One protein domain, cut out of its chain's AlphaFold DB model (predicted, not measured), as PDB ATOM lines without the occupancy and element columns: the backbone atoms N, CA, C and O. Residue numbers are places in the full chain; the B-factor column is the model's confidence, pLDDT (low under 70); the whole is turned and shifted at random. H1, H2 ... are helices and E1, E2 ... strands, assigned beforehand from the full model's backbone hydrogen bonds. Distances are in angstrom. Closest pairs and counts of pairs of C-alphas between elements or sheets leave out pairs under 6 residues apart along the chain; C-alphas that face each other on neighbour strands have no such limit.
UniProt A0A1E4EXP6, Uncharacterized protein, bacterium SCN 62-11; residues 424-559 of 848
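AT A GLANCE: This is residues 424 to 559 of the 848 residues of an uncharacterized protein of bacterium SCN 62-11 (UniProt A0A1E4EXP6). Three small antiparallel sheets stand in a row along the longest axis: the five-strand sheet E8 E7 E6 E10 E9 at one end, the four-strand sheet E1 E2 E11 E12 in the middle and the strongly twisted three-strand sheet E3 E4 E5 at the other end. The one named helix, H1, grazes the five-strand sheet at its edge strand E9. The printed part has 136 residues, with twelve named strands, E1 to E12, followed by H1. It is mostly strand by its named elements, though these hold under half of the residues. The whole is compact by its radius of gyration of the C-alphas, 16.2 A, but elongated in outline, 53 by 30 by 23 A.

IN THESE COORDINATES: In the largest sheet, E6 is residues 479 to 485, 16.4 A long from C-alpha 479 at (27.593, 59.735, 196.998), and E7 is residues 488 to 493, 15.6 A long. E8 is residues 498 to 500, E9 513 to 515 and E10 520 to 523. E1 is residues 424 to 426, from C-alpha 424 at (12.399, 70.796, 188.723); E2 is 431 to 434, E11 527 to 530 and E12 535 to 537. E3, residues 439 to 445, is 15.8 A long; E4, residues 449 to 454, is 16.0 A long; E5 is residues 459 to 462. H1, residues 549 to 558, is 14.2 A long and ends at C-alpha 558, (18.209, 74.302, 191.657).

HOW THE PARTS SIT: E6, E7 and E8 form a meander, each strand the antiparallel neighbour of the one before. N 490 and O 483 are 2.8 A apart across the hairpin E6 and E7, and N 491 and O 499 are 2.9 A apart across the hairpin E7 and E8. E6 and E10 are antiparallel, with N 482 and O 521 at 2.8 A, and in the hairpin E9 and E10 N 514 and O 522 are at 2.9 A. H1 only grazes this sheet, with its residues 549 to 557; the closest C-alphas of H1 and E9, Ala 550 and Ala 515, are 6.3 A apart. Every O i to N i+4 pair in H1 is within hydrogen-bond range. E2 and E11 are antiparallel, with N 431 and O 530 at 2.8 A. The closest C-alphas of E1 and E5, Glu 426 and His 461, are 5.0 A apart. E3, E4 and E5 form a second meander, with N 451 and O 443 at 2.8 A and N 452 and O 460 at 2.9 A. E3 and E6 are apart.

THE WHOLE: The two C-alphas farthest apart, Pro 446 and Asn 486, are 53.1 A from each other. The printed part has no cut. The long links are E5 to E6, E8 to E9 and E12 to H1. Mean pLDDT of the printed part is 79.7; 26 residues are under 70, among them 467 to 476 and 501 to 509.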
ATOM      1  N   PRO A 424      13.423  70.652 187.699       90.25
ATOM      2  CA  PRO A 424      12.399  70.796 188.723       90.25
ATOM      3  C   PRO A 424      11.012  70.742 188.080       90.25
ATOM      4  O   PRO A 424      10.739  71.443 187.114       90.25
ATOM      5  N   LEU A 425      10.117  69.929 188.624       88.69
ATOM      6  CA  LEU A 425       8.739  69.764 188.184       88.69
ATOM      7  C   LEU A 425       7.796  69.988 189.362       88.69
ATOM      8  O   LEU A 425       8.039  69.530 190.475       88.69
ATOM      9  N   GLU A 426       6.704  70.700 189.127       83.75
ATOM     10  CA  GLU A 426       5.713  71.013 190.148       83.75
ATOM     11  C   GLU A 426       4.766  69.824 190.369       83.75
ATOM     12  O   GLU A 426       4.105  69.336 189.447       83.75
ATOM     13  N   SER A 427       4.711  69.390 191.626       77.19
ATOM     14  CA  SER A 427       3.751  68.460 192.219       77.19
ATOM     15  C   SER A 427       2.736  69.247 193.067       77.19
ATOM     16  O   SER A 427       2.927  70.423 193.380       77.19
ATOM     17  N   TYR A 428       1.648  68.602 193.496       70.56
ATOM     18  CA  TYR A 428       0.713  69.195 194.457       70.56
ATOM     19  C   TYR A 428       1.299  69.308 195.880       70.56
ATOM     20  O   TYR A 428       0.825  70.129 196.662       70.56
ATOM     21  N   THR A 429       2.320  68.509 196.220       71.06
ATOM     22  CA  THR A 429       2.991  68.509 197.537       71.06
ATOM     23  C   THR A 429       4.286  69.318 197.585       71.06
ATOM     24  O   THR A 429       4.827  69.525 198.669       71.06
ATOM     25  N   GLY A 430       4.811  69.758 196.441       82.12
ATOM     26  CA  GLY A 430       6.126  70.390 196.366       82.12
ATOM     27  C   GLY A 430       6.735  70.304 194.972       82.12
ATOM     28  O   GLY A 430       6.019  70.228 193.976       82.12
ATOM     29  N   LEU A 431       8.061  70.283 194.901       89.38
ATOM     30  CA  LEU A 431       8.819  70.093 193.670       89.38
ATOM     31  C   LEU A 431       9.425  68.688 193.626       89.38
ATOM     32  O   LEU A 431       9.872  68.153 194.638       89.38
ATOM     33  N   VAL A 432       9.447  68.098 192.438       91.50
ATOM     34  CA  VAL A 432      10.122  66.834 192.130       91.50
ATOM     35  C   VAL A 432      11.197  67.128 191.096       91.50
ATOM     36  O   VAL A 432      10.920  67.789 190.104       91.50
ATOM     37  N   TYR A 433      12.416  66.651 191.310       91.88
ATOM     38  CA  TYR A 433      13.548  66.909 190.423       91.88
ATOM     39  C   TYR A 433      13.852  65.640 189.641       91.88
ATOM     40  O   TYR A 433      14.189  64.613 190.226       91.88
ATOM     41  N   VAL A 434      13.707  65.702 188.319       90.50
ATOM     42  CA  VAL A 434      13.822  64.523 187.449       90.50
ATOM     43  C   VAL A 434      15.007  64.647 186.510       90.50
ATOM     44  O   VAL A 434      15.371  65.755 186.111       90.50
ATOM     45  N   ASN A 435      15.597  63.520 186.120       88.69
ATOM     46  CA  ASN A 435      16.610  63.553 185.075       88.69
ATOM     47  C   ASN A 435      15.944  63.843 183.719       88.69
ATOM     48  O   ASN A 435      14.841  63.346 183.464       88.69
ATOM     49  N   PRO A 436      16.582  64.619 182.828       87.56
ATOM     50  CA  PRO A 436      16.040  64.903 181.499       87.56
ATOM     51  C   PRO A 436      15.709  63.639 180.701       87.56
ATOM     52  O   PRO A 436      14.696  63.592 180.009       87.56
ATOM     53  N   GLU A 437      16.527  62.593 180.829       86.81
ATOM     54  CA  GLU A 437      16.322  61.297 180.187       86.81
ATOM     55  C   GLU A 437      15.113  60.521 180.718       86.81
ATOM     56  O   GLU A 437      14.615  59.652 180.005       86.81
ATOM     57  N   ASP A 438      14.619  60.814 181.920       89.25
ATOM     58  CA  ASP A 438      13.418  60.177 182.474       89.25
ATOM     59  C   ASP A 438      12.137  60.807 181.921       89.25
ATOM     60  O   ASP A 438      11.054  60.236 182.063       89.25
ATOM     61  N   ILE A 439      12.245  61.956 181.252       89.81
ATOM     62  CA  ILE A 439      11.113  62.634 180.635       89.81
ATOM     63  C   ILE A 439      10.787  61.972 179.297       89.81
ATOM     64  O   ILE A 439      11.595  61.932 178.372       89.81
ATOM     65  N   LEU A 440       9.562  61.464 179.189       89.00
ATOM     66  CA  LEU A 440       9.016  60.875 177.975       89.00
ATOM     67  C   LEU A 440       8.533  61.953 177.001       89.00
ATOM     68  O   LEU A 440       8.801  61.870 175.804       89.00
ATOM     69  N   SER A 441       7.788  62.947 177.491       87.69
ATOM     70  CA  SER A 441       7.252  64.014 176.638       87.69
ATOM     71  C   SER A 441       6.909  65.290 177.403       87.69
ATOM     72  O   SER A 441       6.585  65.265 178.592       87.69
ATOM     73  N   TRP A 442       6.951  66.404 176.670       88.50
ATOM     74  CA  TRP A 442       6.447  67.709 177.079       88.50
ATOM     75  C   TRP A 442       5.239  68.050 176.211       88.50
ATOM     76  O   TRP A 442       5.360  68.149 174.991       88.50
ATOM     77  N   SER A 443       4.089  68.267 176.837       84.50
ATOM     78  CA  SER A 443       2.865  68.666 176.146       84.50
ATOM     79  C   SER A 443       2.395  70.010 176.690       84.50
ATOM     80  O   SER A 443       2.245  70.141 177.907       84.50
ATOM     81  N   PRO A 444       2.130  71.017 175.843       80.62
ATOM     82  CA  PRO A 444       1.506  72.253 176.297       80.62
ATOM     83  C   PRO A 444       0.212  71.943 177.052       80.62
ATOM     84  O   PRO A 444      -0.588  71.112 176.627       80.62
ATOM     85  N   THR A 445       0.009  72.575 178.201       73.94
ATOM     86  CA  THR A 445      -1.193  72.408 179.018       73.94
ATOM     87  C   THR A 445      -1.641  73.764 179.553       73.94
ATOM     88  O   THR A 445      -0.829  74.507 180.112       73.94
ATOM     89  N   PRO A 446      -2.917  74.135 179.366       65.12
ATOM     90  CA  PRO A 446      -3.422  75.399 179.861       65.12
ATOM     91  C   PRO A 446      -3.348  75.532 181.391       65.12
ATOM     92  O   PRO A 446      -3.460  74.538 182.100       65.12
ATOM     93  N   PRO A 447      -3.190  76.760 181.909       64.69
ATOM     94  CA  PRO A 447      -2.837  77.956 181.144       64.69
ATOM     95  C   PRO A 447      -1.313  78.010 180.981       64.69
ATOM     96  O   PRO A 447      -0.609  77.903 181.974       64.69
ATOM     97  N   SER A 448      -0.774  78.202 179.777       72.44
ATOM     98  CA  SER A 448       0.662  78.486 179.541       72.44
ATOM     99  C   SER A 448       1.665  77.668 180.385       72.44
ATOM    100  O   SER A 448       2.641  78.217 180.889       72.44
ATOM    101  N   ARG A 449       1.389  76.380 180.609       78.06
ATOM    102  CA  ARG A 449       2.229  75.443 181.363       78.06
ATOM    103  C   ARG A 449       2.612  74.284 180.457       78.06
ATOM    104  O   ARG A 449       2.044  74.094 179.382       78.06
ATOM    105  N   TRP A 450       3.541  73.470 180.923       82.94
ATOM    106  CA  TRP A 450       3.862  72.196 180.305       82.94
ATOM    107  C   TRP A 450       3.424  71.070 181.215       82.94
ATOM    108  O   TRP A 450       3.743  71.067 182.401       82.94
ATOM    109  N   ARG A 451       2.688  70.119 180.657       84.56
ATOM    110  CA  ARG A 451       2.547  68.785 181.217       84.56
ATOM    111  C   ARG A 451       3.794  68.000 180.848       84.56
ATOM    112  O   ARG A 451       4.143  67.910 179.672       84.56
ATOM    113  N   VAL A 452       4.432  67.431 181.854       87.12
ATOM    114  CA  VAL A 452       5.647  66.638 181.709       87.12
ATOM    115  C   VAL A 452       5.316  65.216 182.117       87.12
ATOM    116  O   VAL A 452       4.928  64.970 183.259       87.12
ATOM    117  N   GLU A 453       5.407  64.294 181.165       88.25
ATOM    118  CA  GLU A 453       5.201  62.868 181.405       88.25
ATOM    119  C   GLU A 453       6.549  62.177 181.512       88.25
ATOM    120  O   GLU A 453       7.411  62.363 180.651       88.25
ATOM    121  N   LEU A 454       6.726  61.389 182.566       89.75
ATOM    122  CA  LEU A 454       7.917  60.577 182.769       89.75
ATOM    123  C   LEU A 454       7.743  59.191 182.137       89.75
ATOM    124  O   LEU A 454       6.625  58.716 181.942       89.75
ATOM    125  N   LYS A 455       8.853  58.504 181.862       88.25
ATOM    126  CA  LYS A 455       8.876  57.130 181.323       88.25
ATOM    127  C   LYS A 455       8.190  56.100 182.228       88.25
ATOM    128  O   LYS A 455       7.745  55.069 181.738       88.25
ATOM    129  N   ASP A 456       8.091  56.381 183.527       84.69
ATOM    130  CA  ASP A 456       7.377  55.551 184.506       84.69
ATOM    131  C   ASP A 456       5.860  55.831 184.571       84.69
ATOM    132  O   ASP A 456       5.145  55.218 185.364       84.69
ATOM    133  N   GLY A 457       5.359  56.751 183.739       80.31
ATOM    134  CA  GLY A 457       3.949  57.123 183.649       80.31
ATOM    135  C   GLY A 457       3.492  58.181 184.659       80.31
ATOM    136  O   GLY A 457       2.318  58.563 184.637       80.31
ATOM    137  N   ARG A 458       4.371  58.685 185.540       84.38
ATOM    138  CA  ARG A 458       4.048  59.836 186.401       84.38
ATOM    139  C   ARG A 458       3.966  61.125 185.584       84.38
ATOM    140  O   ARG A 458       4.622  61.283 184.556       84.38
ATOM    141  N   VAL A 459       3.145  62.056 186.064       82.44
ATOM    142  CA  VAL A 459       2.816  63.302 185.367       82.44
ATOM    143  C   VAL A 459       2.995  64.476 186.317       82.44
ATOM    144  O   VAL A 459       2.535  64.426 187.456       82.44
ATOM    145  N   PHE A 460       3.646  65.531 185.835       85.44
ATOM    146  CA  PHE A 460       3.898  66.760 186.586       85.44
ATOM    147  C   PHE A 460       3.711  67.998 185.702       85.44
ATOM    148  O   PHE A 460       3.452  67.888 184.500       85.44
ATOM    149  N   HIS A 461       3.871  69.186 186.291       82.44
ATOM    150  CA  HIS A 461       3.742  70.451 185.574       82.44
ATOM    151  C   HIS A 461       5.000  71.321 185.644       82.44
ATOM    152  O   HIS A 461       5.693  71.346 186.652       82.44
ATOM    153  N   HIS A 462       5.255  72.104 184.599       85.06
ATOM    154  CA  HIS A 462       6.310  73.118 184.578       85.06
ATOM    155  C   HIS A 462       5.747  74.476 184.113       85.06
ATOM    156  O   HIS A 462       5.085  74.523 183.071       85.06
ATOM    157  N   PRO A 463       5.955  75.581 184.859       75.94
ATOM    158  CA  PRO A 463       5.370  76.889 184.545       75.94
ATOM    159  C   PRO A 463       6.209  77.781 183.629       75.94
ATOM    160  O   PRO A 463       5.674  78.739 183.079       75.94
ATOM    161  N   GLY A 464       7.501  77.497 183.476       72.25
ATOM    162  CA  GLY A 464       8.391  78.235 182.580       72.25
ATOM    163  C   GLY A 464       8.406  77.672 181.154       72.25
ATOM    164  O   GLY A 464       7.766  76.648 180.895       72.25
ATOM    165  N   PRO A 465       9.165  78.289 180.230       72.31
ATOM    166  CA  PRO A 465       9.480  77.663 178.944       72.31
ATOM    167  C   PRO A 465      10.095  76.273 179.163       72.31
ATOM    168  O   PRO A 465      10.655  76.014 180.231       72.31
ATOM    169  N   VAL A 466       9.989  75.382 178.168       71.81
ATOM    170  CA  VAL A 466      10.704  74.096 178.213       71.81
ATOM    171  C   VAL A 466      12.182  74.411 178.456       71.81
ATOM    172  O   VAL A 466      12.760  75.155 177.656       71.81
ATOM    173  N   PRO A 467      12.786  73.918 179.552       69.69
ATOM    174  CA  PRO A 467      14.200  74.134 179.802       69.69
ATOM    175  C   PRO A 467      15.009  73.639 178.596       69.69
ATOM    176  O   PRO A 467      14.659  72.601 178.025       69.69
ATOM    177  N   PRO A 468      16.072  74.351 178.177       65.38
ATOM    178  CA  PRO A 468      16.959  73.840 177.140       65.38
ATOM    179  C   PRO A 468      17.459  72.456 177.560       65.38
ATOM    180  O   PRO A 468      17.785  72.272 178.731       65.38
ATOM    181  N   ALA A 469      17.478  71.498 176.626       60.91
ATOM    182  CA  ALA A 469      17.855  70.114 176.904       60.91
ATOM    183  C   ALA A 469      19.206  70.078 177.642       60.91
ATOM    184  O   ALA A 469      20.230  70.411 177.033       60.91
ATOM    185  N   PRO A 470      19.232  69.725 178.942       60.56
ATOM    186  CA  PRO A 470      20.485  69.635 179.668       60.56
ATOM    187  C   PRO A 470      21.309  68.473 179.093       60.56
ATOM    188  O   PRO A 470      20.730  67.512 178.573       60.56
ATOM    189  N   PRO A 471      22.650  68.516 179.165       58.38
ATOM    190  CA  PRO A 471      23.462  67.343 178.856       58.38
ATOM    191  C   PRO A 471      23.024  66.159 179.733       58.38
ATOM    192  O   PRO A 471      22.644  66.359 180.887       58.38
ATOM    193  N   ALA A 472      23.075  64.940 179.183       58.97
ATOM    194  CA  ALA A 472      22.618  63.719 179.854       58.97
ATOM    195  C   ALA A 472      23.125  63.634 181.307       58.97
ATOM    196  O   ALA A 472      24.324  63.807 181.573       58.97
ATOM    197  N   ALA A 473      22.218  63.368 182.248       57.72
ATOM    198  CA  ALA A 473      22.506  63.367 183.678       57.72
ATOM    199  C   ALA A 473      23.085  62.017 184.135       57.72
ATOM    200  O   ALA A 473      22.607  61.395 185.075       57.72
ATOM    201  N   THR A 474      24.180  61.564 183.520       53.72
ATOM    202  CA  THR A 474      24.944  60.431 184.064       53.72
ATOM    203  C   THR A 474      25.863  60.925 185.179       53.72
ATOM    204  O   THR A 474      27.056  61.132 184.981       53.72
ATOM    205  N   THR A 475      25.302  61.164 186.368       57.56
ATOM    206  CA  THR A 475      26.132  61.246 187.576       57.56
ATOM    207  C   THR A 475      26.534  59.826 187.961       57.56
ATOM    208  O   THR A 475      25.721  59.047 188.443       57.56
ATOM    209  N   THR A 476      27.786  59.454 187.695       62.62
ATOM    210  CA  THR A 476      28.359  58.172 188.148       62.62
ATOM    211  C   THR A 476      28.777  58.210 189.616       62.62
ATOM    212  O   THR A 476      29.355  57.248 190.108       62.62
ATOM    213  N   ASP A 477      28.548  59.334 190.294       80.00
ATOM    214  CA  ASP A 477      28.887  59.520 191.695       80.00
ATOM    215  C   ASP A 477      27.860  58.808 192.605       80.00
ATOM    216  O   ASP A 477      26.682  59.202 192.626       80.00
ATOM    217  N   PRO A 478      28.282  57.762 193.347       81.94
ATOM    218  CA  PRO A 478      27.414  57.023 194.259       81.94
ATOM    219  C   PRO A 478      27.112  57.796 195.551       81.94
ATOM    220  O   PRO A 478      26.334  57.320 196.374       81.94
ATOM    221  N   THR A 479      27.718  58.964 195.762       86.62
ATOM    222  CA  THR A 479      27.593  59.735 196.998       86.62
ATOM    223  C   THR A 479      26.226  60.402 197.120       86.62
ATOM    224  O   THR A 479      25.870  61.265 196.315       86.62
ATOM    225  N   LEU A 480      25.475  60.083 198.177       87.62
ATOM    226  CA  LEU A 480      24.199  60.735 198.481       87.62
ATOM    227  C   LEU A 480      24.389  61.957 199.392       87.62
ATOM    228  O   LEU A 480      23.964  63.064 199.056       87.62
ATOM    229  N   TRP A 481      25.043  61.785 200.538       90.19
ATOM    230  CA  TRP A 481      25.370  62.882 201.451       90.19
ATOM    231  C   TRP A 481      26.658  62.594 202.220       90.19
ATOM    232  O   TRP A 481      27.143  61.465 202.272       90.19
ATOM    233  N   LEU A 482      27.209  63.645 202.814       87.62
ATOM    234  CA  LEU A 482      28.331  63.592 203.736       87.62
ATOM    235  C   LEU A 482      27.868  64.076 205.105       87.62
ATOM    236  O   LEU A 482      27.321  65.179 205.227       87.62
ATOM    237  N   GLU A 483      28.149  63.281 206.128       86.56
ATOM    238  CA  GLU A 483      28.017  63.683 207.524       86.56
ATOM    239  C   GLU A 483      29.401  63.813 208.170       86.56
ATOM    240  O   GLU A 483      30.269  62.965 207.986       86.56
ATOM    241  N   SER A 484      29.618  64.877 208.942       78.38
ATOM    242  CA  SER A 484      30.819  65.035 209.763       78.38
ATOM    243  C   SER A 484      30.587  64.411 211.141       78.38
ATOM    244  O   SER A 484      29.876  64.991 211.966       78.38
ATOM    245  N   ARG A 485      31.217  63.262 211.417       75.69
ATOM    246  CA  ARG A 485      31.178  62.551 212.708       75.69
ATOM    247  C   ARG A 485      32.589  62.480 213.297       75.69
ATOM    248  O   ARG A 485      33.499  62.009 212.632       75.69
ATOM    249  N   ASN A 486      32.780  62.913 214.547       65.12
ATOM    250  CA  ASN A 486      34.061  62.795 215.271       65.12
ATOM    251  C   ASN A 486      35.294  63.288 214.478       65.12
ATOM    252  O   ASN A 486      36.294  62.583 214.408       65.12
ATOM    253  N   GLU A 487      35.211  64.471 213.854       61.38
ATOM    254  CA  GLU A 487      36.294  65.044 213.023       61.38
ATOM    255  C   GLU A 487      36.661  64.216 211.774       61.38
ATOM    256  O   GLU A 487      37.690  64.450 211.143       61.38
ATOM    257  N   MET A 488      35.786  63.298 211.358       69.19
ATOM    258  CA  MET A 488      35.883  62.561 210.101       69.19
ATOM    259  C   MET A 488      34.636  62.798 209.249       69.19
ATOM    260  O   MET A 488      33.520  62.928 209.758       69.19
ATOM    261  N   GLY A 489      34.825  62.884 207.935       77.12
ATOM    262  CA  GLY A 489      33.716  62.871 206.991       77.12
ATOM    263  C   GLY A 489      33.320  61.431 206.683       77.12
ATOM    264  O   GLY A 489      34.184  60.639 206.308       77.12
ATOM    265  N   VAL A 490      32.036  61.111 206.791       85.81
ATOM    266  CA  VAL A 490      31.481  59.803 206.437       85.81
ATOM    267  C   VAL A 490      30.632  59.964 205.185       85.81
ATOM    268  O   VAL A 490      29.583  60.618 205.215       85.81
ATOM    269  N   TRP A 491      31.110  59.418 204.067       86.62
ATOM    270  CA  TRP A 491      30.328  59.327 202.838       86.62
ATOM    271  C   TRP A 491      29.217  58.314 203.028       86.62
ATOM    272  O   TRP A 491      29.488  57.168 203.374       86.62
ATOM    273  N   HIS A 492      27.990  58.711 202.728       89.69
ATOM    274  CA  HIS A 492      26.884  57.779 202.616       89.69
ATOM    275  C   HIS A 492      26.598  57.538 201.145       89.69
ATOM    276  O   HIS A 492      26.223  58.459 200.410       89.69
ATOM    277  N   LEU A 493      26.825  56.301 200.722       88.81
ATOM    278  CA  LEU A 493      26.695  55.891 199.335       88.81
ATOM    279  C   LEU A 493      25.305  55.312 199.057       88.81
ATOM    280  O   LEU A 493      24.559  54.927 199.959       88.81
ATOM    281  N   GLU A 494      24.949  55.258 197.780       84.12
ATOM    282  CA  GLU A 494      23.661  54.757 197.298       84.12
ATOM    283  C   GLU A 494      23.391  53.287 197.655       84.12
ATOM    284  O   GLU A 494      22.240  52.913 197.878       84.12
ATOM    285  N   ASP A 495      24.433  52.461 197.777       82.62
ATOM    286  CA  ASP A 495      24.324  51.061 198.210       82.62
ATOM    287  C   ASP A 495      24.115  50.903 199.731       82.62
ATOM    288  O   ASP A 495      24.015  49.783 200.237       82.62
ATOM    289  N   GLY A 496      24.027  52.020 200.460       82.31
ATOM    290  CA  GLY A 496      23.882  52.067 201.911       82.31
ATOM    291  C   GLY A 496      25.194  51.887 202.672       82.31
ATOM    292  O   GLY A 496      25.170  51.890 203.904       82.31
ATOM    293  N   SER A 497      26.327  51.733 201.980       86.56
ATOM    294  CA  SER A 497      27.633  51.689 202.627       86.56
ATOM    295  C   SER A 497      28.051  53.072 203.129       86.56
ATOM    296  O   SER A 497      27.738  54.115 202.547       86.56
ATOM    297  N   GLU A 498      28.762  53.059 204.254       89.38
ATOM    298  CA  GLU A 498      29.426  54.230 204.808       89.38
ATOM    299  C   GLU A 498      30.922  54.111 204.509       89.38
ATOM    300  O   GLU A 498      31.544  53.096 204.835       89.38
ATOM    301  N   VAL A 499      31.502  55.131 203.875       85.19
ATOM    302  CA  VAL A 499      32.942  55.189 203.602       85.19
ATOM    303  C   VAL A 499      33.544  56.360 204.356       85.19
ATOM    304  O   VAL A 499      33.245  57.523 204.080       85.19
ATOM    305  N   ASP A 500      34.432  56.046 205.294       79.44
ATOM    306  CA  ASP A 500      35.241  57.057 205.958       79.44
ATOM    307  C   ASP A 500      36.182  57.716 204.950       79.44
ATOM    308  O   ASP A 500      37.001  57.077 204.289       79.44
ATOM    309  N   THR A 501      36.064  59.031 204.847       69.12
ATOM    310  CA  THR A 501      36.881  59.860 203.955       69.12
ATOM    311  C   THR A 501      38.313  60.027 204.459       69.12
ATOM    312  O   THR A 501      39.188  60.440 203.702       69.12
ATOM    313  N   GLY A 502      38.542  59.790 205.756       60.00
ATOM    314  CA  GLY A 502      39.782  60.132 206.451       60.00
ATOM    315  C   GLY A 502      40.051  61.640 206.578       60.00
ATOM    316  O   GLY A 502      41.070  62.011 207.155       60.00
ATOM    317  N   ILE A 503      39.169  62.513 206.065       59.97
ATOM    318  CA  ILE A 503      39.316  63.975 206.103       59.97
ATOM    319  C   ILE A 503      37.970  64.672 206.390       59.97
ATOM    320  O   ILE A 503      37.004  64.495 205.649       59.97
ATOM    321  N   PRO A 504      37.870  65.548 207.404       52.56
ATOM    322  CA  PRO A 504      36.593  66.161 207.787       52.56
ATOM    323  C   PRO A 504      35.970  67.066 206.701       52.56
ATOM    324  O   PRO A 504      34.777  67.357 206.748       52.56
ATOM    325  N   TYR A 505      36.748  67.509 205.700       59.72
ATOM    326  CA  TYR A 505      36.349  68.466 204.647       59.72
ATOM    327  C   TYR A 505      36.080  67.863 203.273       59.72
ATOM    328  O   TYR A 505      35.996  68.591 202.281       59.72
ATOM    329  N   ALA A 506      35.852  66.557 203.197       61.56
ATOM    330  CA  ALA A 506      35.611  65.873 201.932       61.56
ATOM    331  C   ALA A 506      34.486  66.501 201.076       61.56
ATOM    332  O   ALA A 506      34.575  66.507 199.850       61.56
ATOM    333  N   ALA A 507      33.485  67.143 201.701       64.25
ATOM    334  CA  ALA A 507      32.370  67.787 200.998       64.25
ATOM    335  C   ALA A 507      32.788  68.880 200.018       64.25
ATOM    336  O   ALA A 507      32.041  69.238 199.117       64.25
ATOM    337  N   THR A 508      33.961  69.452 200.232       61.75
ATOM    338  CA  THR A 508      34.348  70.739 199.637       61.75
ATOM    339  C   THR A 508      35.301  70.598 198.484       61.75
ATOM    340  O   THR A 508      35.455  71.498 197.666       61.75
ATOM    341  N   GLN A 509      35.834  69.392 198.380       65.88
ATOM    342  CA  GLN A 509      36.496  68.862 197.211       65.88
ATOM    343  C   GLN A 509      35.494  68.148 196.295       65.88
ATOM    344  O   GLN A 509      35.876  67.691 195.224       65.88
ATOM    345  N   HIS A 510      34.220  68.047 196.701       74.69
ATOM    346  CA  HIS A 510      33.196  67.356 195.937       74.69
ATOM    347  C   HIS A 510      32.399  68.339 195.066       74.69
ATOM    348  O   HIS A 510      31.711  69.214 195.601       74.69
ATOM    349  N   PRO A 511      32.415  68.192 193.730       77.88
ATOM    350  CA  PRO A 511      31.885  69.202 192.816       77.88
ATOM    351  C   PRO A 511      30.353  69.300 192.828       77.88
ATOM    352  O   PRO A 511      29.817  70.263 192.286       77.88
ATOM    353  N   SER A 512      29.670  68.338 193.462       86.44
ATOM    354  CA  SER A 512      28.203  68.207 193.490       86.44
ATOM    355  C   SER A 512      27.564  68.259 194.890       86.44
ATOM    356  O   SER A 512      26.367  68.010 195.023       86.44
ATOM    357  N   LEU A 513      28.318  68.571 195.955       87.06
ATOM    358  CA  LEU A 513      27.740  68.709 197.302       87.06
ATOM    359  C   LEU A 513      27.407  70.160 197.660       87.06
ATOM    360  O   LEU A 513      28.154  71.091 197.361       87.06
ATOM    361  N   ALA A 514      26.306  70.342 198.389       84.62
ATOM    362  CA  ALA A 514      25.949  71.602 199.027       84.62
ATOM    363  C   ALA A 514      25.574  71.386 200.500       84.62
ATOM    364  O   ALA A 514      24.905  70.419 200.864       84.62
ATOM    365  N   ALA A 515      25.989  72.320 201.358       82.25
ATOM    366  CA  ALA A 515      25.705  72.270 202.787       82.25
ATOM    367  C   ALA A 515      24.196  72.370 203.070       82.25
ATOM    368  O   ALA A 515      23.515  73.245 202.534       82.25
ATOM    369  N   LEU A 516      23.691  71.486 203.930       78.31
ATOM    370  CA  LEU A 516      22.355  71.554 204.531       78.31
ATOM    371  C   LEU A 516      22.422  72.185 205.925       78.31
ATOM    372  O   LEU A 516      21.609  73.038 206.280       78.31
ATOM    373  N   THR A 517      23.425  71.779 206.704       76.31
ATOM    374  CA  THR A 517      23.781  72.339 208.012       76.31
ATOM    375  C   THR A 517      25.308  72.457 208.103       76.31
ATOM    376  O   THR A 517      26.014  72.200 207.131       76.31
ATOM    377  N   ARG A 518      25.847  72.823 209.274       67.62
ATOM    378  CA  ARG A 518      27.306  72.857 209.496       67.62
ATOM    379  C   ARG A 518      27.977  71.488 209.396       67.62
ATOM    380  O   ARG A 518      29.145  71.416 209.042       67.62
ATOM    381  N   THR A 519      27.258  70.424 209.741       76.12
ATOM    382  CA  THR A 519      27.807  69.062 209.835       76.12
ATOM    383  C   THR A 519      27.300  68.144 208.732       76.12
ATOM    384  O   THR A 519      27.701  66.987 208.679       76.12
ATOM    385  N   LEU A 520      26.421  68.641 207.861       83.31
ATOM    386  CA  LEU A 520      25.728  67.838 206.868       83.31
ATOM    387  C   LEU A 520      25.740  68.544 205.515       83.31
ATOM    388  O   LEU A 520      25.269  69.676 205.397       83.31
ATOM    389  N   SER A 521      26.228  67.853 204.489       87.00
ATOM    390  CA  SER A 521      26.162  68.295 203.093       87.00
ATOM    391  C   SER A 521      25.508  67.218 202.246       87.00
ATOM    392  O   SER A 521      25.838  66.051 202.398       87.00
ATOM    393  N   ALA A 522      24.603  67.593 201.350       90.62
ATOM    394  CA  ALA A 522      23.916  66.651 200.473       90.62
ATOM    395  C   ALA A 522      24.280  66.886 199.011       90.62
ATOM    396  O   ALA A 522      24.588  68.011 198.603       90.62
ATOM    397  N   ASN A 523      24.250  65.809 198.231       91.25
ATOM    398  CA  ASN A 523      24.505  65.862 196.806       91.25
ATOM    399  C   ASN A 523      23.297  66.459 196.103       91.25
ATOM    400  O   ASN A 523      22.241  65.834 196.007       91.25
ATOM    401  N   TYR A 524      23.452  67.687 195.616       89.81
ATOM    402  CA  TYR A 524      22.352  68.373 194.961       89.81
ATOM    403  C   TYR A 524      21.999  67.717 193.625       89.81
ATOM    404  O   TYR A 524      20.863  67.846 193.201       89.81
ATOM    405  N   GLN A 525      22.893  66.946 192.994       89.69
ATOM    406  CA  GLN A 525      22.551  66.151 191.803       89.69
ATOM    407  C   GLN A 525      21.684  64.926 192.136       89.69
ATOM    408  O   GLN A 525      21.068  64.353 191.240       89.69
ATOM    409  N   ARG A 526      21.618  64.529 193.414       89.69
ATOM    410  CA  ARG A 526      20.835  63.385 193.913       89.69
ATOM    411  C   ARG A 526      19.545  63.816 194.615       89.69
ATOM    412  O   ARG A 526      18.906  62.996 195.272       89.69
ATOM    413  N   ILE A 527      19.156  65.093 194.520       91.56
ATOM    414  CA  ILE A 527      17.874  65.559 195.059       91.56
ATOM    415  C   ILE A 527      16.721  64.976 194.242       91.56
ATOM    416  O   ILE A 527      16.673  65.107 193.020       91.56
ATOM    417  N   GLN A 528      15.775  64.346 194.927       91.94
ATOM    418  CA  GLN A 528      14.587  63.747 194.331       91.94
ATOM    419  C   GLN A 528      13.370  64.663 194.473       91.94
ATOM    420  O   GLN A 528      12.597  64.828 193.530       91.94
ATOM    421  N   SER A 529      13.174  65.267 195.649       92.12
ATOM    422  CA  SER A 529      12.035  66.157 195.894       92.12
ATOM    423  C   SER A 529      12.303  67.188 196.989       92.12
ATOM    424  O   SER A 529      13.212  67.034 197.806       92.12
ATOM    425  N   SER A 530      11.513  68.260 196.989       90.56
ATOM    426  CA  SER A 530      11.509  69.290 198.027       90.56
ATOM    427  C   SER A 530      10.090  69.778 198.309       90.56
ATOM    428  O   SER A 530       9.268  69.886 197.399       90.56
ATOM    429  N   SER A 531       9.783  70.085 199.565       83.19
ATOM    430  CA  SER A 531       8.489  70.637 199.992       83.19
ATOM    431  C   SER A 531       8.681  71.666 201.108       83.19
ATOM    432  O   SER A 531       9.807  72.047 201.417       83.19
ATOM    433  N   SER A 532       7.595  72.129 201.736       74.50
ATOM    434  CA  SER A 532       7.678  72.914 202.979       74.50
ATOM    435  C   SER A 532       8.299  72.138 204.143       74.50
ATOM    436  O   SER A 532       8.772  72.749 205.100       74.50
ATOM    437  N   ASP A 533       8.287  70.807 204.064       75.12
ATOM    438  CA  ASP A 533       8.607  69.923 205.182       75.12
ATOM    439  C   ASP A 533      10.057  69.419 205.123       75.12
ATOM    440  O   ASP A 533      10.615  69.030 206.149       75.12
ATOM    441  N   GLY A 534      10.700  69.460 203.947       85.12
ATOM    442  CA  GLY A 534      12.086  69.017 203.798       85.12
ATOM    443  C   GLY A 534      12.556  68.780 202.362       85.12
ATOM    444  O   GLY A 534      11.848  69.061 201.394       85.12
ATOM    445  N   LEU A 535      13.781  68.260 202.258       91.44
ATOM    446  CA  LEU A 535      14.441  67.783 201.039       91.44
ATOM    447  C   LEU A 535      14.587  66.264 201.105       91.44
ATOM    448  O   LEU A 535      14.983  65.741 202.144       91.44
ATOM    449  N   VAL A 536      14.333  65.572 199.998       93.25
ATOM    450  CA  VAL A 536      14.490  64.115 199.892       93.25
ATOM    451  C   VAL A 536      15.491  63.786 198.792       93.25
ATOM    452  O   VAL A 536      15.392  64.335 197.690       93.25
ATOM    453  N   LEU A 537      16.449  62.905 199.085       92.88
ATOM    454  CA  LEU A 537      17.439  62.398 198.124       92.88
ATOM    455  C   LEU A 537      16.993  61.075 197.483       92.88
ATOM    456  O   LEU A 537      16.061  60.433 197.962       92.88
ATOM    457  N   ASP A 538      17.687  60.635 196.433       87.56
ATOM    458  CA  ASP A 538      17.375  59.394 195.699       87.56
ATOM    459  C   ASP A 538      17.316  58.134 196.575       87.56
ATOM    460  O   ASP A 538      16.508  57.246 196.309       87.56
ATOM    461  N   GLY A 539      18.121  58.063 197.641       81.31
ATOM    462  CA  GLY A 539      18.087  56.953 198.597       81.31
ATOM    463  C   GLY A 539      16.902  56.989 199.576       81.31
ATOM    464  O   GLY A 539      16.818  56.144 200.465       81.31
ATOM    465  N   GLY A 540      15.993  57.963 199.447       85.00
ATOM    466  CA  GLY A 540      14.808  58.137 200.293       85.00
ATOM    467  C   GLY A 540      15.060  58.883 201.607       85.00
ATOM    468  O   GLY A 540      14.135  59.068 202.397       85.00
ATOM    469  N   GLN A 541      16.291  59.330 201.861       90.31
ATOM    470  CA  GLN A 541      16.629  60.079 203.067       90.31
ATOM    471  C   GLN A 541      16.024  61.477 203.016       90.31
ATOM    472  O   GLN A 541      16.166  62.189 202.020       90.31
ATOM    473  N   SER A 542      15.370  61.863 204.111       90.62
ATOM    474  CA  SER A 542      14.711  63.156 204.262       90.62
ATOM    475  C   SER A 542      15.485  64.045 205.226       90.62
ATOM    476  O   SER A 542      15.795  63.643 206.347       90.62
ATOM    477  N   PHE A 543      15.715  65.287 204.819       90.12
ATOM    478  CA  PHE A 543      16.397  66.306 205.603       90.12
ATOM    479  C   PHE A 543      15.516  67.537 205.778       90.12
ATOM    480  O   PHE A 543      14.712  67.873 204.910       90.12
ATOM    481  N   ALA A 544      15.680  68.236 206.900       85.31
ATOM    482  CA  ALA A 544      15.041  69.532 207.091       85.31
ATOM    483  C   ALA A 544      15.542  70.539 206.043       85.31
ATOM    484  O   ALA A 544      16.688  70.463 205.593       85.31
ATOM    485  N   LEU A 545      14.694  71.507 205.692       82.56
ATOM    486  CA  LEU A 545      15.093  72.570 204.776       82.56
ATOM    487  C   LEU A 545      16.291  73.359 205.337       82.56
ATOM    488  O   LEU A 545      16.276  73.735 206.519       82.56
ATOM    489  N   PRO A 546      17.302  73.660 204.502       78.12
ATOM    490  CA  PRO A 546      18.369  74.574 204.881       78.12
ATOM    491  C   PRO A 546      17.789  75.963 205.187       78.12
ATOM    492  O   PRO A 546      16.727  76.338 204.690       78.12
ATOM    493  N   ARG A 547      18.488  76.741 206.022       72.50
ATOM    494  CA  ARG A 547      18.079  78.098 206.434       72.50
ATOM    495  C   ARG A 547      19.142  79.132 206.067       72.50
ATOM    496  O   ARG A 547      20.320  78.795 205.960       72.50
ATOM    497  N   GLY A 548      18.731  80.391 205.915       73.06
ATOM    498  CA  GLY A 548      19.635  81.509 205.623       73.06
ATOM    499  C   GLY A 548      20.404  81.321 204.312       73.06
ATOM    500  O   GLY A 548      19.839  80.907 203.302       73.06
ATOM    501  N   THR A 549      21.713  81.577 204.328       62.66
ATOM    502  CA  THR A 549      22.580  81.509 203.135       62.66
ATOM    503  C   THR A 549      22.635  80.118 202.497       62.66
ATOM    504  O   THR A 549      22.723  80.006 201.273       62.66
ATOM    505  N   ALA A 550      22.521  79.046 203.291       71.81
ATOM    506  CA  ALA A 550      22.427  77.686 202.763       71.81
ATOM    507  C   ALA A 550      21.150  77.507 201.927       71.81
ATOM    508  O   ALA A 550      21.208  76.950 200.834       71.81
ATOM    509  N   ALA A 551      20.016  78.051 202.383       76.19
ATOM    510  CA  ALA A 551      18.756  78.016 201.642       76.19
ATOM    511  C   ALA A 551      18.883  78.719 200.288       76.19
ATOM    512  O   ALA A 551      18.610  78.122 199.249       76.19
ATOM    513  N   GLN A 552      19.384  79.956 200.301       72.38
ATOM    514  CA  GLN A 552      19.581  80.760 199.094       72.38
ATOM    515  C   GLN A 552      20.507  80.066 198.089       72.38
ATOM    516  O   GLN A 552      20.237  80.060 196.888       72.38
ATOM    517  N   ARG A 553      21.577  79.421 198.574       79.19
ATOM    518  CA  ARG A 553      22.494  78.644 197.735       79.19
ATOM    519  C   ARG A 553      21.782  77.481 197.047       79.19
ATOM    520  O   ARG A 553      21.943  77.322 195.841       79.19
ATOM    521  N   TRP A 554      21.004  76.693 197.784       86.88
ATOM    522  CA  TRP A 554      20.258  75.561 197.229       86.88
ATOM    523  C   TRP A 554      19.221  76.000 196.194       86.88
ATOM    524  O   TRP A 554      19.175  75.430 195.107       86.88
ATOM    525  N   LEU A 555      18.448  77.046 196.491       85.19
ATOM    526  CA  LEU A 555      17.463  77.612 195.566       85.19
ATOM    527  C   LEU A 555      18.122  78.107 194.271       85.19
ATOM    528  O   LEU A 555      17.649  77.808 193.174       85.19
ATOM    529  N   LYS A 556      19.273  78.782 194.389       83.12
ATOM    530  CA  LYS A 556      20.068  79.242 193.244       83.12
ATOM    531  C   LYS A 556      20.636  78.085 192.419       83.12
ATOM    532  O   LYS A 556      20.597  78.162 191.197       83.12
ATOM    533  N   ILE A 557      21.152  77.033 193.064       85.62
ATOM    534  CA  ILE A 557      21.653  75.825 192.381       85.62
ATOM    535  C   ILE A 557      20.518  75.152 191.606       85.62
ATOM    536  O   ILE A 557      20.685  74.840 190.432       85.62
ATOM    537  N   ALA A 558      19.365  74.962 192.249       84.94
ATOM    538  CA  ALA A 558      18.209  74.302 191.657       84.94
ATOM    539  C   ALA A 558      17.471  75.166 190.614       84.94
ATOM    540  O   ALA A 558      16.642  74.646 189.869       84.94
ATOM    541  N   GLY A 559      17.749  76.473 190.556       84.12
ATOM    542  CA  GLY A 559      17.075  77.407 189.653       84.12
ATOM    543  C   GLY A 559      15.598  77.619 189.998       84.12
ATOM    544  O   GLY A 559      14.793  77.880 189.106       84.12
TER     545      GLY A 559